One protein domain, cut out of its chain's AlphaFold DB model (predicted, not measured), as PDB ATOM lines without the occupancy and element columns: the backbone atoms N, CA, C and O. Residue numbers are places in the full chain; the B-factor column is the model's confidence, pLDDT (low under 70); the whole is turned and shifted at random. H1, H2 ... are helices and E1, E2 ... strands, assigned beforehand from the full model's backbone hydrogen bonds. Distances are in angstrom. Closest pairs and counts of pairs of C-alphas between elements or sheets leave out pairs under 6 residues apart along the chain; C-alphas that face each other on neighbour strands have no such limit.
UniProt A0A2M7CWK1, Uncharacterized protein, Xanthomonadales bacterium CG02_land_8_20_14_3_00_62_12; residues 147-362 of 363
ATOM      1  N   ASN A 147     -43.199 109.531 -28.803       58.66
ATOM      2  CA  ASN A 147     -42.971 108.267 -29.526       58.66
ATOM      3  C   ASN A 147     -43.592 107.004 -28.883       58.66
ATOM      4  O   ASN A 147     -42.968 105.947 -28.879       58.66
ATOM      5  N   ASN A 148     -44.795 107.105 -28.303       62.75
ATOM      6  CA  ASN A 148     -45.445 106.014 -27.557       62.75
ATOM      7  C   ASN A 148     -44.655 105.482 -26.340       62.75
ATOM      8  O   ASN A 148     -44.973 104.404 -25.842       62.75
ATOM      9  N   ALA A 149     -43.696 106.256 -25.811       69.81
ATOM     10  CA  ALA A 149     -42.910 105.918 -24.619       69.81
ATOM     11  C   ALA A 149     -43.787 105.485 -23.447       69.81
ATOM     12  O   ALA A 149     -43.389 104.609 -22.686       69.81
ATOM     13  N   HIS A 150     -44.996 106.048 -23.332       74.25
ATOM     14  CA  HIS A 150     -45.935 105.697 -22.273       74.25
ATOM     15  C   HIS A 150     -46.132 104.196 -22.099       74.25
ATOM     16  O   HIS A 150     -46.290 103.750 -20.973       74.25
ATOM     17  N   GLN A 151     -46.108 103.413 -23.174       75.25
ATOM     18  CA  GLN A 151     -46.366 101.979 -23.092       75.25
ATOM     19  C   GLN A 151     -45.248 101.222 -22.361       75.25
ATOM     20  O   GLN A 151     -45.523 100.358 -21.534       75.25
ATOM     21  N   ALA A 152     -43.990 101.606 -22.580       80.25
ATOM     22  CA  ALA A 152     -42.868 101.103 -21.790       80.25
ATOM     23  C   ALA A 152     -42.825 101.753 -20.400       80.25
ATOM     24  O   ALA A 152     -42.588 101.090 -19.394       80.25
ATOM     25  N   GLU A 153     -43.126 103.051 -20.320       83.69
ATOM     26  CA  GLU A 153     -43.154 103.799 -19.065       83.69
ATOM     27  C   GLU A 153     -44.265 103.339 -18.108       83.69
ATOM     28  O   GLU A 153     -44.163 103.579 -16.901       83.69
ATOM     29  N   ARG A 154     -45.296 102.639 -18.610       84.62
ATOM     30  CA  ARG A 154     -46.266 101.917 -17.782       84.62
ATOM     31  C   ARG A 154     -45.544 100.940 -16.870       84.62
ATOM     32  O   ARG A 154     -45.945 100.837 -15.725       84.62
ATOM     33  N   MET A 155     -44.439 100.320 -17.260       90.38
ATOM     34  CA  MET A 155     -43.739  99.418 -16.343       90.38
ATOM     35  C   MET A 155     -42.931 100.131 -15.264       90.38
ATOM     36  O   MET A 155     -42.552  99.492 -14.290       90.38
ATOM     37  N   LEU A 156     -42.724 101.447 -15.347       90.31
ATOM     38  CA  LEU A 156     -41.939 102.158 -14.340       90.31
ATOM     39  C   LEU A 156     -42.703 102.320 -13.024       90.31
ATOM     40  O   LEU A 156     -43.789 102.896 -12.968       90.31
ATOM     41  N   GLY A 157     -42.121 101.858 -11.933       90.12
ATOM     42  CA  GLY A 157     -42.752 101.789 -10.623       90.12
ATOM     43  C   GLY A 157     -42.235 100.600  -9.830       90.12
ATOM     44  O   GLY A 157     -41.393  99.843 -10.308       90.12
ATOM     45  N   GLU A 158     -42.752 100.447  -8.615       91.31
ATOM     46  CA  GLU A 158     -42.604  99.200  -7.867       91.31
ATOM     47  C   GLU A 158     -43.790  98.291  -8.192       91.31
ATOM     48  O   GLU A 158     -44.942  98.738  -8.186       91.31
ATOM     49  N   TRP A 159     -43.494  97.026  -8.463       93.12
ATOM     50  CA  TRP A 159     -44.445  95.970  -8.756       93.12
ATOM     51  C   TRP A 159     -44.310  94.868  -7.724       93.12
ATOM     52  O   TRP A 159     -43.236  94.295  -7.556       93.12
ATOM     53  N   THR A 160     -45.418  94.542  -7.068       92.06
ATOM     54  CA  THR A 160     -45.537  93.331  -6.258       92.06
ATOM     55  C   THR A 160     -46.179  92.251  -7.109       92.06
ATOM     56  O   THR A 160     -47.251  92.458  -7.676       92.06
ATOM     57  N   MET A 161     -45.527  91.102  -7.205       92.00
ATOM     58  CA  MET A 161     -45.930  90.010  -8.079       92.00
ATOM     59  C   MET A 161     -46.230  88.763  -7.266       92.00
ATOM     60  O   MET A 161     -45.561  88.497  -6.271       92.00
ATOM     61  N   VAL A 162     -47.201  87.975  -7.717       92.00
ATOM     62  CA  VAL A 162     -47.514  86.650  -7.183       92.00
ATOM     63  C   VAL A 162     -47.431  85.639  -8.315       92.00
ATOM     64  O   VAL A 162     -48.146  85.749  -9.307       92.00
ATOM     65  N   MET A 163     -46.570  84.646  -8.146       90.50
ATOM     66  CA  MET A 163     -46.393  83.516  -9.051       90.50
ATOM     67  C   MET A 163     -47.118  82.293  -8.490       90.50
ATOM     68  O   MET A 163     -46.931  81.944  -7.320       90.50
ATOM     69  N   ASP A 164     -47.912  81.630  -9.323       89.75
ATOM     70  CA  ASP A 164     -48.551  80.351  -9.018       89.75
ATOM     71  C   ASP A 164     -47.637  79.209  -9.456       89.75
ATOM     72  O   ASP A 164     -47.616  78.793 -10.615       89.75
ATOM     73  N   VAL A 165     -46.837  78.727  -8.509       82.38
ATOM     74  CA  VAL A 165     -45.899  77.624  -8.720       82.38
ATOM     75  C   VAL A 165     -46.360  76.454  -7.863       82.38
ATOM     76  O   VAL A 165     -45.622  75.953  -7.006       82.38
ATOM     77  N   GLN A 166     -47.625  76.067  -8.065       73.75
ATOM     78  CA  GLN A 166     -48.280  75.010  -7.311       73.75
ATOM     79  C   GLN A 166     -47.407  73.759  -7.259       73.75
ATOM     80  O   GLN A 166     -47.199  73.069  -8.252       73.75
ATOM     81  N   SER A 167     -46.898  73.469  -6.067       65.25
ATOM     82  CA  SER A 167     -46.030  72.333  -5.779       65.25
ATOM     83  C   SER A 167     -46.604  71.522  -4.623       65.25
ATOM     84  O   SER A 167     -47.547  71.955  -3.963       65.25
ATOM     85  N   ASN A 168     -46.009  70.365  -4.333       54.75
ATOM     86  CA  ASN A 168     -46.330  69.578  -3.137       54.75
ATOM     87  C   ASN A 168     -45.837  70.232  -1.820       54.75
ATOM     88  O   ASN A 168     -45.806  69.563  -0.788       54.75
ATOM     89  N   ALA A 169     -45.410  71.500  -1.852       58.97
ATOM     90  CA  ALA A 169     -44.985  72.270  -0.686       58.97
ATOM     91  C   ALA A 169     -46.179  72.873   0.076       58.97
ATOM     92  O   ALA A 169     -47.264  73.036  -0.479       58.97
ATOM     93  N   ASP A 170     -45.949  73.287   1.326       59.78
ATOM     94  CA  ASP A 170     -46.982  73.848   2.214       59.78
ATOM     95  C   ASP A 170     -47.680  75.110   1.654       59.78
ATOM     96  O   ASP A 170     -48.799  75.418   2.063       59.78
ATOM     97  N   PHE A 171     -47.058  75.825   0.700       63.91
ATOM     98  CA  PHE A 171     -47.632  77.010   0.047       63.91
ATOM     99  C   PHE A 171     -47.337  77.036  -1.471       63.91
ATOM    100  O   PHE A 171     -46.167  77.047  -1.855       63.91
ATOM    101  N   PRO A 172     -48.365  77.082  -2.345       72.75
ATOM    102  CA  PRO A 172     -48.204  77.018  -3.806       72.75
ATOM    103  C   PRO A 172     -47.899  78.367  -4.481       72.75
ATOM    104  O   PRO A 172     -47.587  78.397  -5.669       72.75
ATOM    105  N   PHE A 173     -47.979  79.478  -3.744       82.44
ATOM    106  CA  PHE A 173     -47.814  80.829  -4.281       82.44
ATOM    107  C   PHE A 173     -46.551  81.498  -3.753       82.44
ATOM    108  O   PHE A 173     -46.221  81.373  -2.571       82.44
ATOM    109  N   PHE A 174     -45.887  82.270  -4.612       80.56
ATOM    110  CA  PHE A 174     -44.666  82.989  -4.262       80.56
ATOM    111  C   PHE A 174     -44.745  84.456  -4.641       80.56
ATOM    112  O   PHE A 174     -45.116  84.789  -5.760       80.56
ATOM    113  N   GLY A 175     -44.384  85.315  -3.690       84.69
ATOM    114  CA  GLY A 175     -44.289  86.751  -3.899       84.69
ATOM    115  C   GLY A 175     -42.895  87.167  -4.364       84.69
ATOM    116  O   GLY A 175     -41.906  86.599  -3.901       84.69
ATOM    117  N   ASP A 176     -42.820  88.174  -5.224       86.31
ATOM    118  CA  ASP A 176     -41.585  88.892  -5.560       86.31
ATOM    119  C   ASP A 176     -41.888  90.388  -5.727       86.31
ATOM    120  O   ASP A 176     -43.044  90.779  -5.910       86.31
ATOM    121  N   VAL A 177     -40.864  91.228  -5.626       88.50
ATOM    122  CA  VAL A 177     -40.978  92.677  -5.797       88.50
ATOM    123  C   VAL A 177     -39.935  93.126  -6.803       88.50
ATOM    124  O   VAL A 177     -38.764  92.792  -6.662       88.50
ATOM    125  N   LEU A 178     -40.345  93.899  -7.803       91.19
ATOM    126  CA  LEU A 178     -39.450  94.503  -8.786       91.19
ATOM    127  C   LEU A 178     -39.668  96.004  -8.836       91.19
ATOM    128  O   LEU A 178     -40.781  96.488  -8.655       91.19
ATOM    129  N   ILE A 179     -38.605  96.740  -9.116       90.81
ATOM    130  CA  ILE A 179     -38.658  98.180  -9.337       90.81
ATOM    131  C   ILE A 179     -38.096  98.448 -10.715       90.81
ATOM    132  O   ILE A 179     -36.957  98.080 -10.953       90.81
ATOM    133  N   PHE A 180     -38.838  99.136 -11.576       92.81
ATOM    134  CA  PHE A 180     -38.311  99.679 -12.829       92.81
ATOM    135  C   PHE A 180     -38.330 101.199 -12.760       92.81
ATOM    136  O   PHE A 180     -39.364 101.797 -12.460       92.81
ATOM    137  N   ASP A 181     -37.198 101.839 -13.012       89.19
ATOM    138  CA  ASP A 181     -37.017 103.275 -12.786       89.19
ATOM    139  C   ASP A 181     -36.462 104.024 -14.000       89.19
ATOM    140  O   ASP A 181     -36.479 105.255 -14.025       89.19
ATOM    141  N   GLN A 182     -36.063 103.307 -15.045       88.88
ATOM    142  CA  GLN A 182     -35.635 103.909 -16.297       88.88
ATOM    143  C   GLN A 182     -36.160 103.148 -17.508       88.88
ATOM    144  O   GLN A 182     -36.375 101.939 -17.468       88.88
ATOM    145  N   SER A 183     -36.342 103.880 -18.600       90.69
ATOM    146  CA  SER A 183     -36.728 103.338 -19.897       90.69
ATOM    147  C   SER A 183     -35.949 104.022 -21.008       90.69
ATOM    148  O   SER A 183     -35.700 105.227 -20.940       90.69
ATOM    149  N   GLU A 184     -35.637 103.278 -22.057       89.19
ATOM    150  CA  GLU A 184     -34.957 103.770 -23.247       89.19
ATOM    151  C   GLU A 184     -35.577 103.189 -24.521       89.19
ATOM    152  O   GLU A 184     -36.094 102.074 -24.531       89.19
ATOM    153  N   LEU A 185     -35.530 103.961 -25.605       88.38
ATOM    154  CA  LEU A 185     -35.908 103.500 -26.940       88.38
ATOM    155  C   LEU A 185     -34.714 102.771 -27.571       88.38
ATOM    156  O   LEU A 185     -33.585 103.259 -27.468       88.38
ATOM    157  N   ASP A 186     -34.958 101.663 -28.268       85.25
ATOM    158  CA  ASP A 186     -33.930 101.003 -29.069       85.25
ATOM    159  C   ASP A 186     -33.430 101.970 -30.165       85.25
ATOM    160  O   ASP A 186     -34.217 102.448 -30.989       85.25
ATOM    161  N   PRO A 187     -32.121 102.283 -30.213       82.69
ATOM    162  CA  PRO A 187     -31.586 103.232 -31.185       82.69
ATOM    163  C   PRO A 187     -31.638 102.726 -32.636       82.69
ATOM    164  O   PRO A 187     -31.500 103.527 -33.562       82.69
ATOM    165  N   ASN A 188     -31.805 101.420 -32.849       84.31
ATOM    166  CA  ASN A 188     -31.806 100.772 -34.159       84.31
ATOM    167  C   ASN A 188     -33.210 100.398 -34.643       84.31
ATOM    168  O   ASN A 188     -33.391 100.189 -35.845       84.31
ATOM    169  N   LEU A 189     -34.187 100.291 -33.738       79.44
ATOM    170  CA  LEU A 189     -35.536  99.829 -34.050       79.44
ATOM    171  C   LEU A 189     -36.574 100.848 -33.557       79.44
ATOM    172  O   LEU A 189     -36.770 100.994 -32.349       79.44
ATOM    173  N   PRO A 190     -37.268 101.562 -34.468       72.56
ATOM    174  CA  PRO A 190     -38.373 102.415 -34.054       72.56
ATOM    175  C   PRO A 190     -39.436 101.541 -33.376       72.56
ATOM    176  O   PRO A 190     -39.646 100.408 -33.795       72.56
ATOM    177  N   ASN A 191     -40.097 102.063 -32.341       81.00
ATOM    178  CA  ASN A 191     -41.170 101.395 -31.585       81.00
ATOM    179  C   ASN A 191     -40.760 100.259 -30.632       81.00
ATOM    180  O   ASN A 191     -41.639  99.683 -29.991       81.00
ATOM    181  N   GLN A 192     -39.470  99.972 -30.466       87.81
ATOM    182  CA  GLN A 192     -39.001  99.005 -29.470       87.81
ATOM    183  C   GLN A 192     -38.373  99.712 -28.279       87.81
ATOM    184  O   GLN A 192     -37.567 100.624 -28.445       87.81
ATOM    185  N   TRP A 193     -38.757  99.306 -27.076       90.62
ATOM    186  CA  TRP A 193     -38.343  99.954 -25.840       90.62
ATOM    187  C   TRP A 193     -37.763  98.942 -24.868       90.62
ATOM    188  O   TRP A 193     -38.294  97.844 -24.720       90.62
ATOM    189  N   PHE A 194     -36.730  99.363 -24.151       92.25
ATOM    190  CA  PHE A 194     -36.233  98.684 -22.967       92.25
ATOM    191  C   PHE A 194     -36.599  99.478 -21.720       92.25
ATOM    192  O   PHE A 194     -36.716 100.703 -21.747       92.25
ATOM    193  N   TYR A 195     -36.762  98.781 -20.608       92.94
ATOM    194  CA  TYR A 195     -36.841  99.383 -19.287       92.94
ATOM    195  C   TYR A 195     -36.010  98.559 -18.321       92.94
ATOM    196  O   TYR A 195     -36.009  97.335 -18.377       92.94
ATOM    197  N   ASP A 196     -35.268  99.232 -17.457       92.00
ATOM    198  CA  ASP A 196     -34.357  98.588 -16.523       92.00
ATOM    199  C   ASP A 196     -34.751  98.935 -15.097       92.00
ATOM    200  O   ASP A 196     -35.442  99.918 -14.811       92.00
ATOM    201  N   GLY A 197     -34.324  98.065 -14.202       90.94
ATOM    202  CA  GLY A 197     -34.779  98.079 -12.839       90.94
ATOM    203  C   GLY A 197     -33.928  97.201 -11.954       90.94
ATOM    204  O   GLY A 197     -32.798  96.858 -12.299       90.94
ATOM    205  N   CYS A 198     -34.473  96.842 -10.805       87.50
ATOM    206  CA  CYS A 198     -33.840  95.903  -9.911       87.50
ATOM    207  C   CYS A 198     -34.836  95.113  -9.068       87.50
ATOM    208  O   CYS A 198     -36.008  95.486  -8.938       87.50
ATOM    209  N   ARG A 199     -34.328  94.086  -8.388       85.00
ATOM    210  CA  ARG A 199     -34.986  93.511  -7.216       85.00
ATOM    211  C   ARG A 199     -34.534  94.262  -5.948       85.00
ATOM    212  O   ARG A 199     -33.341  94.281  -5.629       85.00
ATOM    213  N   PRO A 200     -35.437  94.923  -5.200       78.25
ATOM    214  CA  PRO A 200     -35.055  95.614  -3.978       78.25
ATOM    215  C   PRO A 200     -34.735  94.623  -2.855       78.25
ATOM    216  O   PRO A 200     -35.297  93.536  -2.767       78.25
ATOM    217  N   SER A 201     -33.890  95.042  -1.910       71.44
ATOM    218  CA  SER A 201     -33.624  94.265  -0.689       71.44
ATOM    219  C   SER A 201     -34.806  94.265   0.294       71.44
ATOM    220  O   SER A 201     -34.831  93.478   1.236       71.44
ATOM    221  N   THR A 202     -35.754  95.193   0.129       72.50
ATOM    222  CA  THR A 202     -36.975  95.316   0.932       72.50
ATOM    223  C   THR A 202     -38.033  96.122   0.178       72.50
ATOM    224  O   THR A 202     -37.702  97.114  -0.470       72.50
ATOM    225  N   SER A 203     -39.306  95.748   0.321       74.19
ATOM    226  CA  SER A 203     -40.452  96.514  -0.190       74.19
ATOM    227  C   SER A 203     -40.795  97.751   0.650       74.19
ATOM    228  O   SER A 203     -41.683  98.517   0.302       74.19
ATOM    229  N   LEU A 204     -40.103  97.982   1.773       72.00
ATOM    230  CA  LEU A 204     -40.382  99.118   2.661       72.00
ATOM    231  C   LEU A 204     -39.851 100.459   2.137       72.00
ATOM    232  O   LEU A 204     -40.182 101.499   2.694       72.00
ATOM    233  N   ILE A 205     -38.986 100.449   1.122       71.00
ATOM    234  CA  ILE A 205     -38.330 101.665   0.612       71.00
ATOM    235  C   ILE A 205     -38.777 101.972  -0.820       71.00
ATOM    236  O   ILE A 205     -38.756 103.131  -1.219       71.00
ATOM    237  N   GLY A 206     -39.150 100.953  -1.600       70.69
ATOM    238  CA  GLY A 206     -39.514 101.083  -3.012       70.69
ATOM    239  C   GLY A 206     -38.505 101.846  -3.868       70.69
ATOM    240  O   GLY A 206     -38.876 102.590  -4.770       70.69
ATOM    241  N   GLN A 207     -37.209 101.656  -3.588       77.06
ATOM    242  CA  GLN A 207     -36.110 102.129  -4.432       77.06
ATOM    243  C   GLN A 207     -34.995 101.092  -4.536       77.06
ATOM    244  O   GLN A 207     -34.657 100.416  -3.559       77.06
ATOM    245  N   CYS A 208     -34.337 101.054  -5.692       77.00
ATOM    246  CA  CYS A 208     -33.133 100.261  -5.895       77.00
ATOM    247  C   CYS A 208     -31.974 100.748  -5.017       77.00
ATOM    248  O   CYS A 208     -31.779 101.951  -4.809       77.00
ATOM    249  N   THR A 209     -31.170  99.821  -4.484       71.69
ATOM    250  CA  THR A 209     -29.930 100.190  -3.785       71.69
ATOM    251  C   THR A 209     -28.902 100.767  -4.765       71.69
ATOM    252  O   THR A 209     -29.020 100.548  -5.962       71.69
ATOM    253  N   VAL A 210     -27.869 101.484  -4.297       73.75
ATOM    254  CA  VAL A 210     -26.810 101.991  -5.205       73.75
ATOM    255  C   VAL A 210     -26.134 100.843  -5.968       73.75
ATOM    256  O   VAL A 210     -25.867 100.976  -7.154       73.75
ATOM    257  N   ALA A 211     -25.913  99.702  -5.308       67.69
ATOM    258  CA  ALA A 211     -25.372  98.508  -5.951       67.69
ATOM    259  C   ALA A 211     -26.360  97.893  -6.960       67.69
ATOM    260  O   ALA A 211     -25.963  97.508  -8.051       67.69
ATOM    261  N   ALA A 212     -27.652  97.849  -6.627       72.31
ATOM    262  CA  ALA A 212     -28.681  97.331  -7.528       72.31
ATOM    263  C   ALA A 212     -28.881  98.226  -8.768       72.31
ATOM    264  O   ALA A 212     -29.062  97.711  -9.862       72.31
ATOM    265  N   LEU A 213     -28.753  99.550  -8.615       72.75
ATOM    266  CA  LEU A 213     -28.732 100.512  -9.726       72.75
ATOM    267  C   LEU A 213     -27.475 100.400 -10.596       72.75
ATOM    268  O   LEU A 213     -27.497 100.777 -11.758       72.75
ATOM    269  N   ALA A 214     -26.353  99.918 -10.059       70.44
ATOM    270  CA  ALA A 214     -25.169  99.668 -10.881       70.44
ATOM    271  C   ALA A 214     -25.344  98.401 -11.735       70.44
ATOM    272  O   ALA A 214     -24.944  98.370 -12.896       70.44
ATOM    273  N   ASN A 215     -25.982  97.382 -11.156       74.00
ATOM    274  CA  ASN A 215     -26.016  96.037 -11.717       74.00
ATOM    275  C   ASN A 215     -27.270  95.741 -12.551       74.00
ATOM    276  O   ASN A 215     -27.206  94.853 -13.396       74.00
ATOM    277  N   HIS A 216     -28.386  96.443 -12.310       80.75
ATOM    278  CA  HIS A 216     -29.697  96.247 -12.944       80.75
ATOM    279  C   HIS A 216     -30.024  94.772 -13.226       80.75
ATOM    280  O   HIS A 216     -29.924  94.287 -14.356       80.75
ATOM    281  N   ASP A 217     -30.384  94.041 -12.173       85.88
ATOM    282  CA  ASP A 217     -30.722  92.616 -12.214       85.88
ATOM    283  C   ASP A 217     -32.121  92.331 -12.783       85.88
ATOM    284  O   ASP A 217     -32.472  91.170 -12.975       85.88
ATOM    285  N   ALA A 218     -32.894  93.368 -13.113       92.56
ATOM    286  CA  ALA A 218     -34.156  93.256 -13.830       92.56
ATOM    287  C   ALA A 218     -34.156  94.167 -15.060       92.56
ATOM    288  O   ALA A 218     -33.784  95.339 -14.987       92.56
ATOM    289  N   SER A 219     -34.615  93.632 -16.184       94.75
ATOM    290  CA  SER A 219     -34.793  94.381 -17.422       94.75
ATOM    291  C   SER A 219     -36.029  93.885 -18.153       94.75
ATOM    292  O   SER A 219     -36.426  92.730 -18.001       94.75
ATOM    293  N   GLY A 220     -36.643  94.729 -18.960       95.06
ATOM    294  CA  GLY A 220     -37.771  94.353 -19.780       95.06
ATOM    295  C   GLY A 220     -37.790  95.058 -21.119       95.06
ATOM    296  O   GLY A 220     -37.049  96.004 -21.376       95.06
ATOM    297  N   PHE A 221     -38.615  94.510 -21.992       93.75
ATOM    298  CA  PHE A 221     -38.765  94.862 -23.387       93.75
ATOM    299  C   PHE A 221     -40.242  95.094 -23.679       93.75
ATOM    300  O   PHE A 221     -41.106  94.385 -23.151       93.75
ATOM    301  N   TYR A 222     -40.520  96.084 -24.518       91.81
ATOM    302  CA  TYR A 222     -41.844  96.360 -25.048       91.81
ATOM    303  C   TYR A 222     -41.767  96.615 -26.555       91.81
ATOM    304  O   TYR A 222     -40.991  97.460 -27.009       91.81
ATOM    305  N   ASN A 223     -42.604  95.914 -27.317       88.19
ATOM    306  CA  ASN A 223     -42.772  96.129 -28.749       88.19
ATOM    307  C   ASN A 223     -44.079  96.884 -29.009       88.19
ATOM    308  O   ASN A 223     -45.157  96.328 -28.827       88.19
ATOM    309  N   ALA A 224     -44.008  98.137 -29.467       81.75
ATOM    310  CA  ALA A 224     -45.215  98.934 -29.692       81.75
ATOM    311  C   ALA A 224     -46.024  98.519 -30.930       81.75
ATOM    312  O   ALA A 224     -47.176  98.939 -31.044       81.75
ATOM    313  N   ASP A 225     -45.454  97.719 -31.835       82.06
ATOM    314  CA  ASP A 225     -46.171  97.230 -33.014       82.06
ATOM    315  C   ASP A 225     -47.084  96.043 -32.664       82.06
ATOM    316  O   ASP A 225     -48.163  95.904 -33.242       82.06
ATOM    317  N   THR A 226     -46.665  95.200 -31.713       83.12
ATOM    318  CA  THR A 226     -47.408  93.998 -31.289       83.12
ATOM    319  C   THR A 226     -48.098  94.152 -29.933       83.12
ATOM    320  O   THR A 226     -49.097  93.486 -29.685       83.12
ATOM    321  N   GLY A 227     -47.610  95.053 -29.077       81.88
ATOM    322  CA  GLY A 227     -48.026  95.177 -27.678       81.88
ATOM    323  C   GLY A 227     -47.330  94.187 -26.741       81.88
ATOM    324  O   GLY A 227     -47.635  94.174 -25.550       81.88
ATOM    325  N   ASP A 228     -46.396  93.373 -27.249       87.19
ATOM    326  CA  ASP A 228     -45.752  92.324 -26.459       87.19
ATOM    327  C   ASP A 228     -44.836  92.910 -25.387       87.19
ATOM    328  O   ASP A 228     -44.027  93.810 -25.651       87.19
ATOM    329  N   GLN A 229     -44.911  92.330 -24.189       91.50
ATOM    330  CA  GLN A 229     -44.089  92.717 -23.058       91.50
ATOM    331  C   GLN A 229     -43.393  91.511 -22.431       91.50
ATOM    332  O   GLN A 229     -44.010  90.520 -22.042       91.50
ATOM    333  N   THR A 230     -42.068  91.600 -22.345       95.50
ATOM    334  CA  THR A 230     -41.207  90.562 -21.767       95.50
ATOM    335  C   THR A 230     -40.336  91.181 -20.688       95.50
ATOM    336  O   THR A 230     -39.785  92.256 -20.896       95.50
ATOM    337  N   MET A 231     -40.176  90.511 -19.552       96.25
ATOM    338  CA  MET A 231     -39.221  90.891 -18.508       96.25
ATOM    339  C   MET A 231     -38.279  89.730 -18.230       96.25
ATOM    340  O   MET A 231     -38.693  88.575 -18.232       96.25
ATOM    341  N   VAL A 232     -37.021  90.031 -17.943       96.38
ATOM    342  CA  VAL A 232     -36.028  89.075 -17.463       96.38
ATOM    343  C   VAL A 232     -35.475  89.580 -16.141       96.38
ATOM    344  O   VAL A 232     -35.026  90.721 -16.038       96.38
ATOM    345  N   VAL A 233     -35.480  88.705 -15.142       93.38
ATOM    346  CA  VAL A 233     -34.851  88.940 -13.841       93.38
ATOM    347  C   VAL A 233     -33.750  87.914 -13.638       93.38
ATOM    348  O   VAL A 233     -33.975  86.713 -13.792       93.38
ATOM    349  N   LEU A 234     -32.560  88.382 -13.286       90.12
ATOM    350  CA  LEU A 234     -31.469  87.547 -12.809       90.12
ATOM    351  C   LEU A 234     -31.722  87.216 -11.334       90.12
ATOM    352  O   LEU A 234     -31.542  88.051 -10.455       90.12
ATOM    353  N   ASP A 235     -32.162  85.988 -11.073       86.50
ATOM    354  CA  ASP A 235     -32.576  85.545  -9.742       86.50
ATOM    355  C   ASP A 235     -31.389  85.278  -8.813       86.50
ATOM    356  O   ASP A 235     -31.398  85.659  -7.643       86.50
ATOM    357  N   SER A 236     -30.357  84.622  -9.340       82.12
ATOM    358  CA  SER A 236     -29.150  84.296  -8.589       82.12
ATOM    359  C   SER A 236     -27.929  84.275  -9.491       82.12
ATOM    360  O   SER A 236     -27.982  83.736 -10.601       82.12
ATOM    361  N   LEU A 237     -26.816  84.781  -8.965       77.69
ATOM    362  CA  LEU A 237     -25.497  84.650  -9.570       77.69
ATOM    363  C   LEU A 237     -24.847  83.343  -9.127       77.69
ATOM    364  O   LEU A 237     -24.729  83.070  -7.930       77.69
ATOM    365  N   GLY A 238     -24.407  82.552 -10.098       74.88
ATOM    366  CA  GLY A 238     -23.562  81.401  -9.823       74.88
ATOM    367  C   GLY A 238     -22.092  81.791  -9.644       74.88
ATOM    368  O   GLY A 238     -21.683  82.902  -9.973       74.88
ATOM    369  N   GLU A 239     -21.255  80.855  -9.182       78.56
ATOM    370  CA  GLU A 239     -19.790  81.053  -9.184       78.56
ATOM    371  C   GLU A 239     -19.250  81.242 -10.610       78.56
ATOM    372  O   GLU A 239     -18.229  81.889 -10.837       78.56
ATOM    373  N   THR A 240     -19.956  80.662 -11.581       80.81
ATOM    374  CA  THR A 240     -19.694  80.798 -13.009       80.81
ATOM    375  C   THR A 240     -20.945  81.285 -13.740       80.81
ATOM    376  O   THR A 240     -22.053  80.910 -13.358       80.81
ATOM    377  N   PRO A 241     -20.805  82.023 -14.861       79.19
ATOM    378  CA  PRO A 241     -21.946  82.499 -15.646       79.19
ATOM    379  C   PRO A 241     -22.938  81.406 -16.063       79.19
ATOM    380  O   PRO A 241     -24.120  81.682 -16.213       79.19
ATOM    381  N   SER A 242     -22.471  80.167 -16.257       81.94
ATOM    382  CA  SER A 242     -23.300  78.999 -16.600       81.94
ATOM    383  C   SER A 242     -24.224  78.527 -15.473       81.94
ATOM    384  O   SER A 242     -25.104  77.710 -15.719       81.94
ATOM    385  N   GLN A 243     -24.004  79.006 -14.250       82.69
ATOM    386  CA  GLN A 243     -24.788  78.673 -13.061       82.69
ATOM    387  C   GLN A 243     -25.788  79.777 -12.682       82.69
ATOM    388  O   GLN A 243     -26.512  79.611 -11.706       82.69
ATOM    389  N   ASP A 244     -25.835  80.885 -13.427       86.75
ATOM    390  CA  ASP A 244     -26.835  81.931 -13.205       86.75
ATOM    391  C   ASP A 244     -28.250  81.400 -13.460       86.75
ATOM    392  O   ASP A 244     -28.451  80.487 -14.264       86.75
ATOM    393  N   ILE A 245     -29.248  81.997 -12.815       88.75
ATOM    394  CA  ILE A 245     -30.651  81.605 -12.980       88.75
ATOM    395  C   ILE A 245     -31.470  82.823 -13.382       88.75
ATOM    396  O   ILE A 245     -31.366  83.877 -12.759       88.75
ATOM    397  N   TYR A 246     -32.287  82.657 -14.421       92.81
ATOM    398  CA  TYR A 246     -33.120  83.706 -14.996       92.81
ATOM    399  C   TYR A 246     -34.593  83.360 -14.880       92.81
ATOM    400  O   TYR A 246     -35.008  82.209 -15.054       92.81
ATOM    401  N   PHE A 247     -35.379  84.383 -14.575       94.50
ATOM    402  CA  PHE A 247     -36.830  84.349 -14.579       94.50
ATOM    403  C   PHE A 247     -37.285  85.178 -15.772       94.50
ATOM    404  O   PHE A 247     -37.057  86.387 -15.791       94.50
ATOM    405  N   THR A 248     -37.904  84.538 -16.761       97.25
ATOM    406  CA  THR A 248     -38.478  85.231 -17.919       97.25
ATOM    407  C   THR A 248     -39.982  85.321 -17.750       97.25
ATOM    408  O   THR A 248     -40.663  84.297 -17.719       97.25
ATOM    409  N   TYR A 249     -40.490  86.543 -17.644       96.69
ATOM    410  CA  TYR A 249     -41.906  86.857 -17.548       96.69
ATOM    411  C   TYR A 249     -42.420  87.326 -18.904       96.69
ATOM    412  O   TYR A 249     -41.830  88.214 -19.517       96.69
ATOM    413  N   LEU A 250     -43.533  86.755 -19.342       96.38
ATOM    414  CA  LEU A 250     -44.289  87.186 -20.510       96.38
ATOM    415  C   LEU A 250     -45.617  87.714 -19.989       96.38
ATOM    416  O   LEU A 250     -46.324  86.969 -19.308       96.38
ATOM    417  N   VAL A 251     -45.920  88.985 -20.232       92.44
ATOM    418  CA  VAL A 251     -47.046  89.653 -19.568       92.44
ATOM    419  C   VAL A 251     -47.842  90.519 -20.529       92.44
ATOM    420  O   VAL A 251     -47.315  91.033 -21.513       92.44
ATOM    421  N   THR A 252     -49.107  90.721 -20.189       87.75
ATOM    422  CA  THR A 252     -49.967  91.756 -20.755       87.75
ATOM    423  C   THR A 252     -50.237  92.762 -19.644       87.75
ATOM    424  O   THR A 252     -50.894  92.435 -18.657       87.75
ATOM    425  N   ALA A 253     -49.685  93.971 -19.763       85.56
ATOM    426  CA  ALA A 253     -49.831  94.992 -18.732       85.56
ATOM    427  C   ALA A 253     -50.988  95.954 -19.010       85.56
ATOM    428  O   ALA A 253     -51.054  96.597 -20.062       85.56
ATOM    429  N   GLY A 254     -51.848  96.110 -18.006       85.56
ATOM    430  CA  GLY A 254     -52.750  97.243 -17.874       85.56
ATOM    431  C   GLY A 254     -52.023  98.499 -17.377       85.56
ATOM    432  O   GLY A 254     -50.807  98.670 -17.517       85.56
ATOM    433  N   LEU A 255     -52.768  99.422 -16.770       84.38
ATOM    434  CA  LEU A 255     -52.202 100.627 -16.166       84.38
ATOM    435  C   LEU A 255     -51.666 100.373 -14.758       84.38
ATOM    436  O   LEU A 255     -50.709 101.028 -14.339       84.38
ATOM    437  N   SER A 256     -52.270  99.463 -13.998       86.56
ATOM    438  CA  SER A 256     -51.898  99.240 -12.589       86.56
ATOM    439  C   SER A 256     -51.718  97.782 -12.197       86.56
ATOM    440  O   SER A 256     -51.264  97.503 -11.086       86.56
ATOM    441  N   GLN A 257     -52.002  96.876 -13.122       89.94
ATOM    442  CA  GLN A 257     -51.827  95.448 -12.958       89.94
ATOM    443  C   GLN A 257     -51.274  94.832 -14.244       89.94
ATOM    444  O   GLN A 257     -51.257  95.477 -15.295       89.94
ATOM    445  N   PHE A 258     -50.814  93.595 -14.150       90.50
ATOM    446  CA  PHE A 258     -50.565  92.756 -15.310       90.50
ATOM    447  C   PHE A 258     -50.889  91.302 -14.985       90.50
ATOM    448  O   PHE A 258     -50.718  90.854 -13.845       90.50
ATOM    449  N   ASP A 259     -51.229  90.560 -16.027       90.62
ATOM    450  CA  ASP A 259     -51.392  89.113 -16.009       90.62
ATOM    451  C   ASP A 259     -50.413  88.488 -17.004       90.62
ATOM    452  O   ASP A 259     -50.005  89.106 -17.992       90.62
ATOM    453  N   GLY A 260     -49.992  87.255 -16.745       93.62
ATOM    454  CA  GLY A 260     -49.103  86.561 -17.660       93.62
ATOM    455  C   GLY A 260     -48.543  85.273 -17.099       93.62
ATOM    456  O   GLY A 260     -49.141  84.617 -16.241       93.62
ATOM    457  N   VAL A 261     -47.353  84.916 -17.574       95.94
ATOM    458  CA  VAL A 261     -46.633  83.727 -17.125       95.94
ATOM    459  C   VAL A 261     -45.151  83.983 -16.886       95.94
ATOM    460  O   VAL A 261     -44.565  84.897 -17.455       95.94
ATOM    461  N   VAL A 262     -44.529  83.134 -16.073       96.06
ATOM    462  CA  VAL A 262     -43.085  83.101 -15.836       96.06
ATOM    463  C   VAL A 262     -42.504  81.728 -16.173       96.06
ATOM    464  O   VAL A 262     -43.118  80.694 -15.902       96.06
ATOM    465  N   GLN A 263     -41.298  81.713 -16.735       95.25
ATOM    466  CA  GLN A 263     -40.464  80.526 -16.884       95.25
ATOM    467  C   GLN A 263     -39.136  80.715 -16.145       95.25
ATOM    468  O   GLN A 263     -38.464  81.736 -16.291       95.25
ATOM    469  N   PHE A 264     -38.741  79.698 -15.381       91.94
ATOM    470  CA  PHE A 264     -37.457  79.654 -14.682       91.94
ATOM    471  C   PHE A 264     -36.463  78.826 -15.484       91.94
ATOM    472  O   PHE A 264     -36.740  77.662 -15.789       91.94
ATOM    473  N   HIS A 265     -35.296  79.382 -15.794       91.69
ATOM    474  CA  HIS A 265     -34.336  78.685 -16.638       91.69
ATOM    475  C   HIS A 265     -32.872  79.049 -16.338       91.69
ATOM    476  O   HIS A 265     -32.578  80.136 -15.833       91.69
ATOM    477  N   PRO A 266     -31.928  78.138 -16.644       90.38
ATOM    478  CA  PRO A 266     -30.504  78.460 -16.688       90.38
ATOM    479  C   PRO A 266     -30.191  79.375 -17.893       90.38
ATOM    480  O   PRO A 266     -31.071  79.645 -18.716       90.38
ATOM    481  N   PRO A 267     -28.945  79.839 -18.057       89.31
ATOM    482  CA  PRO A 267     -28.558  80.749 -19.133       89.31
ATOM    483  C   PRO A 267     -28.829  80.171 -20.517       89.31
ATOM    484  O   PRO A 267     -28.463  79.023 -20.780       89.31
ATOM    485  N   GLY A 268     -29.460  80.949 -21.400       88.56
ATOM    486  CA  GLY A 268     -29.870  80.479 -22.728       88.56
ATOM    487  C   GLY A 268     -30.853  79.300 -22.704       88.56
ATOM    488  O   GLY A 268     -31.044  78.646 -23.726       88.56
ATOM    489  N   GLY A 269     -31.438  79.002 -21.541       89.81
ATOM    490  CA  GLY A 269     -32.351  77.888 -21.313       89.81
ATOM    491  C   GLY A 269     -33.829  78.247 -21.440       89.81
ATOM    492  O   GLY A 269     -34.655  77.415 -21.071       89.81
ATOM    493  N   PHE A 270     -34.166  79.455 -21.901       95.75
ATOM    494  CA  PHE A 270     -35.549  79.791 -22.223       95.75
ATOM    495  C   PHE A 270     -36.032  78.883 -23.356       95.75
ATOM    496  O   PHE A 270     -35.432  78.846 -24.433       95.75
ATOM    497  N   ASP A 271     -37.103  78.139 -23.103       95.81
ATOM    498  CA  ASP A 271     -37.688  77.192 -24.044       95.81
ATOM    499  C   ASP A 271     -39.159  77.557 -24.281       95.81
ATOM    500  O   ASP A 271     -39.972  77.424 -23.359       95.81
ATOM    501  N   PRO A 272     -39.551  77.972 -25.499       95.50
ATOM    502  CA  PRO A 272     -40.951  78.247 -25.812       95.50
ATOM    503  C   PRO A 272     -41.842  76.999 -25.689       95.50
ATOM    504  O   PRO A 272     -43.052  77.135 -25.558       95.50
ATOM    505  N   ASN A 273     -41.277  75.786 -25.680       95.56
ATOM    506  CA  ASN A 273     -42.009  74.538 -25.426       95.56
ATOM    507  C   ASN A 273     -41.903  74.062 -23.968       95.56
ATOM    508  O   ASN A 273     -42.340  72.955 -23.646       95.56
ATOM    509  N   GLY A 274     -41.295  74.874 -23.103       92.94
ATOM    510  CA  GLY A 274     -41.094  74.568 -21.699       92.94
ATOM    511  C   GLY A 274     -42.366  74.690 -20.864       92.94
ATOM    512  O   GLY A 274     -43.491  74.764 -21.363       92.94
ATOM    513  N   ILE A 275     -42.164  74.702 -19.549       93.19
ATOM    514  CA  ILE A 275     -43.234  74.836 -18.559       93.19
ATOM    515  C   ILE A 275     -43.311  76.293 -18.108       93.19
ATOM    516  O   ILE A 275     -42.284  76.919 -17.839       93.19
ATOM    517  N   PHE A 276     -44.534  76.802 -17.999       95.50
ATOM    518  CA  PHE A 276     -44.840  78.171 -17.609       95.50
ATOM    519  C   PHE A 276     -45.744  78.202 -16.376       95.50
ATOM    520  O   PHE A 276     -46.622  77.354 -16.207       95.50
ATOM    521  N   PHE A 277     -45.556  79.203 -15.524       93.88
ATOM    522  CA  PHE A 277     -46.318  79.381 -14.290       93.88
ATOM    523  C   PHE A 277     -47.088  80.700 -14.341       93.88
ATOM    524  O   PHE A 277     -46.472  81.712 -14.671       93.88
ATOM    525  N   PRO A 278     -48.398  80.731 -14.037       94.31
ATOM    526  CA  PRO A 278     -49.153  81.980 -13.980       94.31
ATOM    527  C   PRO A 278     -48.505  83.009 -13.052       94.31
ATOM    528  O   PRO A 278     -48.041  82.669 -11.962       94.31
ATOM    529  N   VAL A 279     -48.515  84.272 -13.460       93.88
ATOM    530  CA  VAL A 279     -48.079  85.401 -12.636       93.88
ATOM    531  C   VAL A 279     -49.102  86.523 -12.709       93.88
ATOM    532  O   VAL A 279     -49.696  86.771 -13.756       93.88
ATOM    533  N   ARG A 280     -49.287  87.207 -11.581       93.12
ATOM    534  CA  ARG A 280     -50.048  88.453 -11.485       93.12
ATOM    535  C   ARG A 280     -49.205  89.516 -10.824       93.12
ATOM    536  O   ARG A 280     -48.562  89.230  -9.814       93.12
ATOM    537  N   GLY A 281     -49.212  90.719 -11.372       93.38
ATOM    538  CA  GLY A 281     -48.493  91.861 -10.831       93.38
ATOM    539  C   GLY A 281     -49.429  93.008 -10.510       93.38
ATOM    540  O   GLY A 281     -50.350  93.284 -11.266       93.38
ATOM    541  N   PHE A 282     -49.155  93.705  -9.412       92.62
ATOM    542  CA  PHE A 282     -49.846  94.932  -9.031       92.62
ATOM    543  C   PHE A 282     -48.825  96.017  -8.743       92.62
ATOM    544  O   PHE A 282     -47.847  95.797  -8.021       92.62
ATOM    545  N   ARG A 283     -49.061  97.207  -9.286       90.69
ATOM    546  CA  ARG A 283     -48.192  98.348  -9.041       90.69
ATOM    547  C   ARG A 283     -48.381  98.833  -7.604       90.69
ATOM    548  O   ARG A 283     -49.411  99.414  -7.267       90.69
ATOM    549  N   SER A 284     -47.370  98.635  -6.767       89.31
ATOM    550  CA  SER A 284     -47.345  99.086  -5.374       89.31
ATOM    551  C   SER A 284     -46.781 100.499  -5.223       89.31
ATOM    552  O   SER A 284     -47.146 101.187  -4.271       89.31
ATOM    553  N   ALA A 285     -45.979 101.001  -6.171       87.62
ATOM    554  CA  ALA A 285     -45.520 102.393  -6.154       87.62
ATOM    555  C   ALA A 285     -45.400 103.021  -7.549       87.62
ATOM    556  O   ALA A 285     -45.118 102.360  -8.546       87.62
ATOM    557  N   SER A 286     -45.627 104.334  -7.627       87.69
ATOM    558  CA  SER A 286     -45.701 105.059  -8.904       87.69
ATOM    559  C   SER A 286     -44.341 105.256  -9.590       87.69
ATOM    560  O   SER A 286     -43.323 105.416  -8.916       87.69
ATOM    561  N   LYS A 287     -44.347 105.415 -10.926       86.81
ATOM    562  CA  LYS A 287     -43.200 105.913 -11.718       86.81
ATOM    563  C   LYS A 287     -42.553 107.140 -11.078       86.81
ATOM    564  O   LYS A 287     -41.336 107.219 -10.943       86.81
ATOM    565  N   ARG A 288     -43.365 108.119 -10.664       84.69
ATOM    566  CA  ARG A 288     -42.860 109.364 -10.067       84.69
ATOM    567  C   ARG A 288     -42.103 109.093  -8.770       84.69
ATOM    568  O   ARG A 288     -41.063 109.707  -8.545       84.69
ATOM    569  N   PHE A 289     -42.587 108.162  -7.951       85.19
ATOM    570  CA  PHE A 289     -41.921 107.806  -6.707       85.19
ATOM    571  C   PHE A 289     -40.557 107.166  -6.962       85.19
ATOM    572  O   PHE A 289     -39.562 107.651  -6.432       85.19
ATOM    573  N   VAL A 290     -40.489 106.153  -7.824       83.88
ATOM    574  CA  VAL A 290     -39.227 105.437  -8.072       83.88
ATOM    575  C   VAL A 290     -38.186 106.302  -8.794       83.88
ATOM    576  O   VAL A 290     -36.997 106.140  -8.561       83.88
ATOM    577  N   THR A 291     -38.623 107.288  -9.586       82.38
ATOM    578  CA  THR A 291     -37.725 108.201 -10.326       82.38
ATOM    579  C   THR A 291     -37.339 109.475  -9.574       82.38
ATOM    580  O   THR A 291     -36.268 110.027  -9.812       82.38
ATOM    581  N   THR A 292     -38.191 109.984  -8.676       82.12
ATOM    582  CA  THR A 292     -37.965 111.280  -7.996       82.12
ATOM    583  C   THR A 292     -37.930 111.195  -6.473       82.12
ATOM    584  O   THR A 292     -37.646 112.191  -5.813       82.12
ATOM    585  N   GLY A 293     -38.277 110.046  -5.891       78.62
ATOM    586  CA  GLY A 293     -38.501 109.888  -4.453       78.62
ATOM    587  C   GLY A 293     -39.809 110.505  -3.943       78.62
ATOM    588  O   GLY A 293     -40.045 110.514  -2.739       78.62
ATOM    589  N   SER A 294     -40.672 111.024  -4.825       78.25
ATOM    590  CA  SER A 294     -41.942 111.669  -4.462       78.25
ATOM    591  C   SER A 294     -43.122 111.078  -5.230       78.25
ATOM    592  O   SER A 294     -43.040 110.861  -6.435       78.25
ATOM    593  N   GLY A 295     -44.248 110.839  -4.561       78.38
ATOM    594  CA  GLY A 295     -45.457 110.312  -5.197       78.38
ATOM    595  C   GLY A 295     -46.307 109.474  -4.243       78.38
ATOM    596  O   GLY A 295     -45.966 109.349  -3.066       78.38
ATOM    597  N   PRO A 296     -47.422 108.905  -4.729       72.38
ATOM    598  CA  PRO A 296     -48.196 107.928  -3.971       72.38
ATOM    599  C   PRO A 296     -47.317 106.769  -3.487       72.38
ATOM    600  O   PRO A 296     -46.434 106.322  -4.225       72.38
ATOM    601  N   ASN A 297     -47.578 106.313  -2.258       69.06
ATOM    602  CA  ASN A 297     -46.812 105.292  -1.531       69.06
ATOM    603  C   ASN A 297     -45.341 105.653  -1.245       69.06
ATOM    604  O   ASN A 297     -44.532 104.769  -0.981       69.06
ATOM    605  N   ALA A 298     -44.991 106.946  -1.239       60.38
ATOM    606  CA  ALA A 298     -43.657 107.375  -0.835       60.38
ATOM    607  C   ALA A 298     -43.393 107.113   0.655       60.38
ATOM    608  O   ALA A 298     -44.062 107.679   1.523       60.38
ATOM    609  N   LEU A 299     -42.375 106.299   0.939       63.41
ATOM    610  CA  LEU A 299     -41.799 106.123   2.272       63.41
ATOM    611  C   LEU A 299     -40.430 106.827   2.353       63.41
ATOM    612  O   LEU A 299     -39.776 107.013   1.321       63.41
ATOM    613  N   PRO A 300     -39.989 107.272   3.546       58.75
ATOM    614  CA  PRO A 300     -38.673 107.878   3.707       58.75
ATOM    615  C   PRO A 300     -37.569 106.886   3.321       58.75
ATOM    616  O   PRO A 300     -37.624 105.712   3.684       58.75
ATOM    617  N   ALA A 301     -36.547 107.361   2.610       56.97
ATOM    618  CA  ALA A 301     -35.377 106.550   2.301       56.97
ATOM    619  C   ALA A 301     -34.581 106.244   3.586       56.97
ATOM    620  O   ALA A 301     -34.048 107.157   4.213       56.97
ATOM    621  N   GLU A 302     -34.469 104.968   3.957       53.44
ATOM    622  CA  GLU A 302     -33.563 104.480   5.010       53.44
ATOM    623  C   GLU A 302     -32.222 104.009   4.395       53.44
ATOM    624  O   GLU A 302     -32.167 103.667   3.204       53.44
ATOM    625  N   PRO A 303     -31.107 103.994   5.157       46.62
ATOM    626  CA  PRO A 303     -29.802 103.598   4.643       46.62
ATOM    627  C   PRO A 303     -29.794 102.133   4.179       46.62
ATOM    628  O   PRO A 303     -30.104 101.198   4.914       46.62
ATOM    629  N   LYS A 304     -29.433 101.966   2.905       43.16
ATOM    630  CA  LYS A 304     -29.477 100.736   2.106       43.16
ATOM    631  C   LYS A 304     -28.331  99.778   2.444       43.16
ATOM    632  O   LYS A 304     -27.178 100.167   2.279       43.16
ATOM    633  N   SER A 305     -28.630  98.509   2.738       44.50
ATOM    634  CA  SER A 305     -27.721  97.390   2.422       44.50
ATOM    635  C   SER A 305     -28.329  96.017   2.715       44.50
ATOM    636  O   SER A 305     -28.460  95.654   3.879       44.50
ATOM    637  N   VAL A 306     -28.543  95.218   1.670       47.06
ATOM    638  CA  VAL A 306     -27.922  93.889   1.535       47.06
ATOM    639  C   VAL A 306     -27.649  93.727   0.029       47.06
ATOM    640  O   VAL A 306     -28.550  94.017  -0.758       47.06
ATOM    641  N   PRO A 307     -26.437  93.342  -0.413       50.59
ATOM    642  CA  PRO A 307     -26.240  92.814  -1.766       50.59
ATOM    643  C   PRO A 307     -27.240  91.679  -2.037       50.59
ATOM    644  O   PRO A 307     -27.799  91.127  -1.086       50.59
ATOM    645  N   LEU A 308     -27.416  91.251  -3.289       50.28
ATOM    646  CA  LEU A 308     -27.846  89.868  -3.515       50.28
ATOM    647  C   LEU A 308     -26.848  88.993  -2.744       50.28
ATOM    648  O   LEU A 308     -25.693  88.846  -3.139       50.28
ATOM    649  N   ALA A 309     -27.244  88.505  -1.566       44.06
ATOM    650  CA  ALA A 309     -26.514  87.432  -0.922       44.06
ATOM    651  C   ALA A 309     -26.566  86.229  -1.877       44.06
ATOM    652  O   ALA A 309     -27.320  86.235  -2.848       44.06
ATOM    653  N   ALA A 310     -25.812  85.177  -1.599       44.62
ATOM    654  CA  ALA A 310     -26.016  83.889  -2.246       44.62
ATOM    655  C   ALA A 310     -26.969  83.020  -1.395       44.62
ATOM    656  O   ALA A 310     -26.506  82.037  -0.810       44.62
ATOM    657  N   PRO A 311     -28.267  83.352  -1.199       53.53
ATOM    658  CA  PRO A 311     -29.197  82.328  -0.770       53.53
ATOM    659  C   PRO A 311     -29.378  81.341  -1.929       53.53
ATOM    660  O   PRO A 311     -29.090  81.656  -3.085       53.53
ATOM    661  N   MET A 312     -29.870  80.140  -1.618       54.25
ATOM    662  CA  MET A 312     -30.366  79.234  -2.654       54.25
ATOM    663  C   MET A 312     -31.280  80.020  -3.589       54.25
ATOM    664  O   MET A 312     -32.200  80.689  -3.103       54.25
ATOM    665  N   SER A 313     -31.019  79.925  -4.893       71.50
ATOM    666  CA  SER A 313     -31.888  80.512  -5.904       71.50
ATOM    667  C   SER A 313     -33.328  80.086  -5.645       71.50
ATOM    668  O   SER A 313     -33.609  79.008  -5.101       71.50
ATOM    669  N   ARG A 314     -34.276  80.928  -6.028       73.44
ATOM    670  CA  ARG A 314     -35.691  80.626  -5.858       73.44
ATOM    671  C   ARG A 314     -36.068  79.354  -6.635       73.44
ATOM    672  O   ARG A 314     -36.871  78.556  -6.150       73.44
ATOM    673  N   LEU A 315     -35.425  79.111  -7.777       76.81
ATOM    674  CA  LEU A 315     -35.540  77.865  -8.537       76.81
ATOM    675  C   LEU A 315     -35.063  76.635  -7.742       76.81
ATOM    676  O   LEU A 315     -35.736  75.602  -7.754       76.81
ATOM    677  N   ASP A 316     -33.945  76.731  -7.025       77.12
ATOM    678  CA  ASP A 316     -33.430  75.627  -6.207       77.12
ATOM    679  C   ASP A 316     -34.335  75.347  -5.008       77.12
ATOM    680  O   ASP A 316     -34.593  74.184  -4.694       77.12
ATOM    681  N   GLN A 317     -34.894  76.390  -4.388       76.25
ATOM    682  CA  GLN A 317     -35.887  76.241  -3.319       76.25
ATOM    683  C   GLN A 317     -37.145  75.512  -3.817       76.25
ATOM    684  O   GLN A 317     -37.629  74.591  -3.158       76.25
ATOM    685  N   LEU A 318     -37.647  75.885  -5.001       77.19
ATOM    686  CA  LEU A 318     -38.802  75.247  -5.640       77.19
ATOM    687  C   LEU A 318     -38.545  73.769  -5.954       77.19
ATOM    688  O   LEU A 318     -39.375  72.913  -5.650       77.19
ATOM    689  N   ARG A 319     -37.380  73.457  -6.533       79.38
ATOM    690  CA  ARG A 319     -36.984  72.075  -6.834       79.38
ATOM    691  C   ARG A 319     -36.826  71.254  -5.563       79.38
ATOM    692  O   ARG A 319     -37.347  70.145  -5.500       79.38
ATOM    693  N   ALA A 320     -36.146  71.783  -4.547       79.06
ATOM    694  CA  ALA A 320     -35.948  71.093  -3.275       79.06
ATOM    695  C   ALA A 320     -37.284  70.736  -2.604       79.06
ATOM    696  O   ALA A 320     -37.447  69.619  -2.115       79.06
ATOM    697  N   ALA A 321     -38.261  71.646  -2.656       75.75
ATOM    698  CA  ALA A 321     -39.599  71.417  -2.119       75.75
ATOM    699  C   ALA A 321     -40.440  70.413  -2.938       75.75
ATOM    700  O   ALA A 321     -41.454  69.920  -2.454       75.75
ATOM    701  N   ASN A 322     -40.016  70.077  -4.161       80.12
ATOM    702  CA  ASN A 322     -40.750  69.216  -5.086       80.12
ATOM    703  C   ASN A 322     -39.892  68.048  -5.617       80.12
ATOM    704  O   ASN A 322     -39.875  67.746  -6.809       80.12
ATOM    705  N   GLY A 323     -39.139  67.391  -4.729       80.19
ATOM    706  CA  GLY A 323     -38.412  66.156  -5.059       80.19
ATOM    707  C   GLY A 323     -37.281  66.323  -6.085       80.19
ATOM    708  O   GLY A 323     -36.896  65.354  -6.734       80.19
ATOM    709  N   GLY A 324     -36.756  67.539  -6.244       81.06
ATOM    710  CA  GLY A 324     -35.686  67.885  -7.182       81.06
ATOM    711  C   GLY A 324     -36.166  68.328  -8.568       81.06
ATOM    712  O   GLY A 324     -35.339  68.696  -9.400       81.06
ATOM    713  N   THR A 325     -37.475  68.334  -8.829       83.00
ATOM    714  CA  THR A 325     -38.048  68.705 -10.133       83.00
ATOM    715  C   THR A 325     -38.901  69.962 -10.042       83.00
ATOM    716  O   THR A 325     -39.465  70.266  -8.993       83.00
ATOM    717  N   LEU A 326     -39.043  70.686 -11.153       82.19
ATOM    718  CA  LEU A 326     -40.045  71.748 -11.227       82.19
ATOM    719  C   LEU A 326     -41.462  71.159 -11.100       82.19
ATOM    720  O   LEU A 326     -41.683  70.025 -11.536       82.19
ATOM    721  N   PRO A 327     -42.411  71.886 -10.497       84.25
ATOM    722  CA  PRO A 327     -43.805  71.459 -10.464       84.25
ATOM    723  C   PRO A 327     -44.448  71.455 -11.853       84.25
ATOM    724  O   PRO A 327     -43.899  72.006 -12.809       84.25
ATOM    725  N   SER A 328     -45.622  70.832 -11.963       87.50
ATOM    726  CA  SER A 328     -46.439  70.938 -13.173       87.50
ATOM    727  C   SER A 328     -46.855  72.388 -13.402       87.50
ATOM    728  O   SER A 328     -47.232  73.075 -12.456       87.50
ATOM    729  N   GLY A 329     -46.845  72.820 -14.657       89.94
ATOM    730  CA  GLY A 329     -47.334  74.131 -15.070       89.94
ATOM    731  C   GLY A 329     -47.999  74.045 -16.437       89.94
ATOM    732  O   GLY A 329     -48.340  72.957 -16.903       89.94
ATOM    733  N   LEU A 330     -48.173  75.198 -17.067       94.31
ATOM    734  CA  LEU A 330     -48.808  75.339 -18.368       94.31
ATOM    735  C   LEU A 330     -47.815  75.048 -19.493       94.31
ATOM    736  O   LEU A 330     -46.651  75.443 -19.422       94.31
ATOM    737  N   ASN A 331     -48.291  74.402 -20.552       95.75
ATOM    738  CA  ASN A 331     -47.587  74.361 -21.833       95.75
ATOM    739  C   ASN A 331     -47.942  75.581 -22.706       95.75
ATOM    740  O   ASN A 331     -48.913  76.287 -22.436       95.75
ATOM    741  N   ALA A 332     -47.198  75.798 -23.794       95.44
ATOM    742  CA  ALA A 332     -47.392  76.919 -24.720       95.44
ATOM    743  C   ALA A 332     -48.840  77.105 -25.215       95.44
ATOM    744  O   ALA A 332     -49.332  78.229 -25.284       95.44
ATOM    745  N   ALA A 333     -49.545  76.014 -25.533       94.06
ATOM    746  CA  ALA A 333     -50.921  76.088 -26.017       94.06
ATOM    747  C   ALA A 333     -51.890  76.526 -24.908       94.06
ATOM    748  O   ALA A 333     -52.800  77.313 -25.159       94.06
ATOM    749  N   GLU A 334     -51.674  76.064 -23.673       93.81
ATOM    750  CA  GLU A 334     -52.449  76.509 -22.513       93.81
ATOM    751  C   GLU A 334     -52.169  77.978 -22.170       93.81
ATOM    752  O   GLU A 334     -53.096  78.694 -21.797       93.81
ATOM    753  N   VAL A 335     -50.922  78.443 -22.330       93.38
ATOM    754  CA  VAL A 335     -50.560  79.862 -22.167       93.38
ATOM    755  C   VAL A 335     -51.284  80.725 -23.198       93.38
ATOM    756  O   VAL A 335     -51.987  81.659 -22.815       93.38
ATOM    757  N   GLN A 336     -51.186  80.375 -24.483       90.88
ATOM    758  CA  GLN A 336     -51.848  81.101 -25.570       90.88
ATOM    759  C   GLN A 336     -53.370  81.147 -25.394       90.88
ATOM    760  O   GLN A 336     -54.008  82.132 -25.760       90.88
ATOM    761  N   GLN A 337     -53.964  80.085 -24.844       87.75
ATOM    762  CA  GLN A 337     -55.400  80.022 -24.596       87.75
ATOM    763  C   GLN A 337     -55.835  80.895 -23.405       87.75
ATOM    764  O   GLN A 337     -56.905  81.499 -23.459       87.75
ATOM    765  N   ARG A 338     -55.045  80.933 -22.321       86.31
ATOM    766  CA  ARG A 338     -55.430  81.587 -21.056       86.31
ATOM    767  C   ARG A 338     -55.008  83.051 -20.950       86.31
ATOM    768  O   ARG A 338     -55.755  83.823 -20.357       86.31
ATOM    769  N   PHE A 339     -53.845  83.412 -21.494       85.94
ATOM    770  CA  PHE A 339     -53.222  84.741 -21.360       85.94
ATOM    771  C   PHE A 339     -53.008  85.460 -22.700       85.94
ATOM    772  O   PHE A 339     -52.266  86.426 -22.760       85.94
ATOM    773  N   PRO A 340     -53.692  85.044 -23.771       85.94
ATOM    774  CA  PRO A 340     -53.381  85.407 -25.165       85.94
ATOM    775  C   PRO A 340     -51.917  85.588 -25.614       85.94
ATOM    776  O   PRO A 340     -51.690  86.202 -26.654       85.94
ATOM    777  N   ILE A 341     -50.930  85.038 -24.902       90.69
ATOM    778  CA  ILE A 341     -49.498  85.266 -25.160       90.69
ATOM    779  C   ILE A 341     -48.929  84.235 -26.142       90.69
ATOM    780  O   ILE A 341     -49.004  83.029 -25.885       90.69
ATOM    781  N   ASP A 342     -48.260  84.721 -27.194       92.31
ATOM    782  CA  ASP A 342     -47.409  83.905 -28.068       92.31
ATOM    783  C   ASP A 342     -46.004  83.767 -27.462       92.31
ATOM    784  O   ASP A 342     -45.140  84.639 -27.578       92.31
ATOM    785  N   VAL A 343     -45.757  82.629 -26.813       95.44
ATOM    786  CA  VAL A 343     -44.468  82.340 -26.166       95.44
ATOM    787  C   VAL A 343     -43.303  82.234 -27.156       95.44
ATOM    788  O   VAL A 343     -42.154  82.459 -26.773       95.44
ATOM    789  N   ALA A 344     -43.564  81.896 -28.424       94.50
ATOM    790  CA  ALA A 344     -42.521  81.762 -29.434       94.50
ATOM    791  C   ALA A 344     -42.035  83.132 -29.927       94.50
ATOM    792  O   ALA A 344     -40.843  83.290 -30.203       94.50
ATOM    793  N   ALA A 345     -42.923  84.129 -29.971       93.00
ATOM    794  CA  ALA A 345     -42.574  85.505 -30.326       93.00
ATOM    795  C   ALA A 345     -41.589  86.149 -29.328       93.00
ATOM    796  O   ALA A 345     -40.797  87.014 -29.702       93.00
ATOM    797  N   ALA A 346     -41.568  85.684 -28.073       94.75
ATOM    798  CA  ALA A 346     -40.725  86.243 -27.017       94.75
ATOM    799  C   ALA A 346     -39.243  85.819 -27.071       94.75
ATOM    800  O   ALA A 346     -38.420  86.402 -26.365       94.75
ATOM    801  N   VAL A 347     -38.869  84.823 -27.887       95.19
ATOM    802  CA  VAL A 347     -37.512  84.232 -27.886       95.19
ATOM    803  C   VAL A 347     -36.419  85.269 -28.163       95.19
ATOM    804  O   VAL A 347     -35.380  85.277 -27.495       95.19
ATOM    805  N   ASP A 348     -36.634  86.152 -29.139       92.94
ATOM    806  CA  ASP A 348     -35.633  87.158 -29.505       92.94
ATOM    807  C   ASP A 348     -35.529  88.263 -28.446       92.94
ATOM    808  O   ASP A 348     -34.416  88.657 -28.087       92.94
ATOM    809  N   ALA A 349     -36.662  88.710 -27.896       93.56
ATOM    810  CA  ALA A 349     -36.702  89.684 -26.806       93.56
ATOM    811  C   ALA A 349     -36.010  89.139 -25.547       93.56
ATOM    812  O   ALA A 349     -35.140  89.799 -24.980       93.56
ATOM    813  N   GLN A 350     -36.318  87.898 -25.155       95.69
ATOM    814  CA  GLN A 350     -35.691  87.226 -24.017       95.69
ATOM    815  C   GLN A 350     -34.169  87.181 -24.165       95.69
ATOM    816  O   GLN A 350     -33.446  87.533 -23.232       95.69
ATOM    817  N   ARG A 351     -33.663  86.797 -25.344       94.00
ATOM    818  CA  ARG A 351     -32.219  86.699 -25.585       94.00
ATOM    819  C   ARG A 351     -31.521  88.047 -25.435       94.00
ATOM    820  O   ARG A 351     -30.431  88.110 -24.864       94.00
ATOM    821  N   GLN A 352     -32.129  89.112 -25.955       93.00
ATOM    822  CA  GLN A 352     -31.598  90.469 -25.828       93.00
ATOM    823  C   GLN A 352     -31.579  90.920 -24.367       93.00
ATOM    824  O   GLN A 352     -30.566  91.440 -23.898       93.00
ATOM    825  N   LEU A 353     -32.653  90.651 -23.624       94.62
ATOM    826  CA  LEU A 353     -32.754  90.992 -22.208       94.62
ATOM    827  C   LEU A 353     -31.751  90.222 -21.343       94.62
ATOM    828  O   LEU A 353     -31.099  90.823 -20.491       94.62
ATOM    829  N   GLU A 354     -31.543  88.926 -21.589       93.00
ATOM    830  CA  GLU A 354     -30.525  88.152 -20.866       93.00
ATOM    831  C   GLU A 354     -29.119  88.725 -21.108       93.00
ATOM    832  O   GLU A 354     -28.339  88.904 -20.169       93.00
ATOM    833  N   GLN A 355     -28.792  89.072 -22.358       90.56
ATOM    834  CA  GLN A 355     -27.520  89.720 -22.692       90.56
ATOM    835  C   GLN A 355     -27.376  91.083 -22.011       90.56
ATOM    836  O   GLN A 355     -26.296  91.402 -21.507       90.56
ATOM    837  N   ARG A 356     -28.459  91.865 -21.973       91.12
ATOM    838  CA  ARG A 356     -28.511  93.188 -21.352       91.12
ATOM    839  C   ARG A 356     -28.257  93.118 -19.848       91.12
ATOM    840  O   ARG A 356     -27.321  93.756 -19.369       91.12
ATOM    841  N   VAL A 357     -28.996  92.275 -19.127       89.56
ATOM    842  CA  VAL A 357     -28.811  92.077 -17.680       89.56
ATOM    843  C   VAL A 357     -27.388  91.594 -17.385       89.56
ATOM    844  O   VAL A 357     -26.703  92.158 -16.534       89.56
ATOM    845  N   ARG A 358     -26.865  90.625 -18.152       85.69
ATOM    846  CA  ARG A 358     -25.475  90.151 -18.002       85.69
ATOM    847  C   ARG A 358     -24.426  91.233 -18.245       85.69
ATOM    848  O   ARG A 358     -23.379  91.209 -17.599       85.69
ATOM    849  N   ALA A 359     -24.651  92.128 -19.204       85.19
ATOM    850  CA  ALA A 359     -23.726  93.216 -19.496       85.19
ATOM    851  C   ALA A 359     -23.650  94.215 -18.332       85.19
ATOM    852  O   ALA A 359     -22.565  94.720 -18.045       85.19
ATOM    853  N   ASN A 360     -24.770  94.443 -17.640       81.19
ATOM    854  CA  ASN A 360     -24.831  95.320 -16.476       81.19
ATOM    855  C   ASN A 360     -24.081  94.733 -15.268       81.19
ATOM    856  O   ASN A 360     -23.364  95.465 -14.599       81.19
ATOM    857  N   GLN A 361     -24.106  93.408 -15.064       74.88
ATOM    858  CA  GLN A 361     -23.352  92.738 -13.980       74.88
ATOM    859  C   GLN A 361     -21.819  92.798 -14.126       74.88
ATOM    860  O   GLN A 361     -21.093  92.408 -13.213       74.88
ATOM    861  N   ARG A 362     -21.300  93.195 -15.295       60.31
ATOM    862  CA  ARG A 362     -19.852  93.272 -15.578       60.31
ATOM    863  C   ARG A 362     -19.287  94.692 -15.479       60.31
ATOM    864  O   ARG A 362     -18.112  94.882 -15.803       60.31
TER     865      ARG A 362
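This is residues 147 to 362 of the 363 residues of an uncharacterized protein of Xanthomonadales bacterium CG02_land_8_20_14_3_00_62_12 (UniProt A0A2M7CWK1). What does the printed part look like? It is a closed barrel of eight antiparallel strands, E1 to E8 in chain order round the ring, with H1 near one end, H4 near the other, and the longest helix, H6, packed slantwise on its side over E4 and E5. H5 lies along E7, H3 by E1 and E2, H2 by E3. What is its make-up? 216 residues are printed, with six named helices and eight named strands, in the order H1 E1 E2 E3 H2 E4 E5 E6 E7 E8 H3 H4 H5 H6; the class is mixed. It is compact and rounded, with a radius of gyration of the C-alphas of 16.4 A and spans of 45 by 40 by 31 A.

How does the ring run? After H1, residues 150 to 153, E1, 157 to 164, E2, 173 to 185, and E3, 192 to 198, form a meander, each strand the antiparallel neighbour of the one before; after H2, residues 210 to 215, E4, 218 to 223, E5, 229 to 236, E6, 245 to 253, E7, 257 to 265, and E8, 277 to 286, form another. N 193 and O 222 of E3 and E4 are within hydrogen-bond range at 2.9 A, as are N 162 and O 280 of E1 and E8 at 2.8 A. Which helices are on the barrel? H3, residues 287 to 292, and H4, residues 314 to 321, lie outside it over none of its strands; H5, residues 332 to 338, lies over E7. H6, residues 347 to 360, is outside at a height over the sheet of 8.0 A, its closest C-alphas to E5 being Leu 353 and Val 232, 6.1 A apart. H2 and H6 only just touch, with 3 pairs of C-alphas within 8 A, the closest Asn 215 and Asn 360, 5.0 A. What of the helix backbones? Every O i to N i+4 pair is within hydrogen-bond range in H2, H3, H4, H5 and H6; H1 is too short for one.

Where does H1 begin? C-alpha 150 is at (-45.935, 105.697, -22.273). Which elements are long? E2 spans 34.2 A and bends by 66 degrees at residue 181; E8 spans 26.2 A, and H6 20.3 A, ending at C-alpha 360 (-24.831, 95.320, -16.476).

How far does it reach? The two C-alphas farthest apart, Asn 147 and Gly 323, are 48.9 A apart, and the printed part has no cut. Which links are long, and where is confidence low? E3 to H2, E7 to E8 and H3 to H4 are long; pLDDT is under 70 at 26 residues, among them 297 to 312.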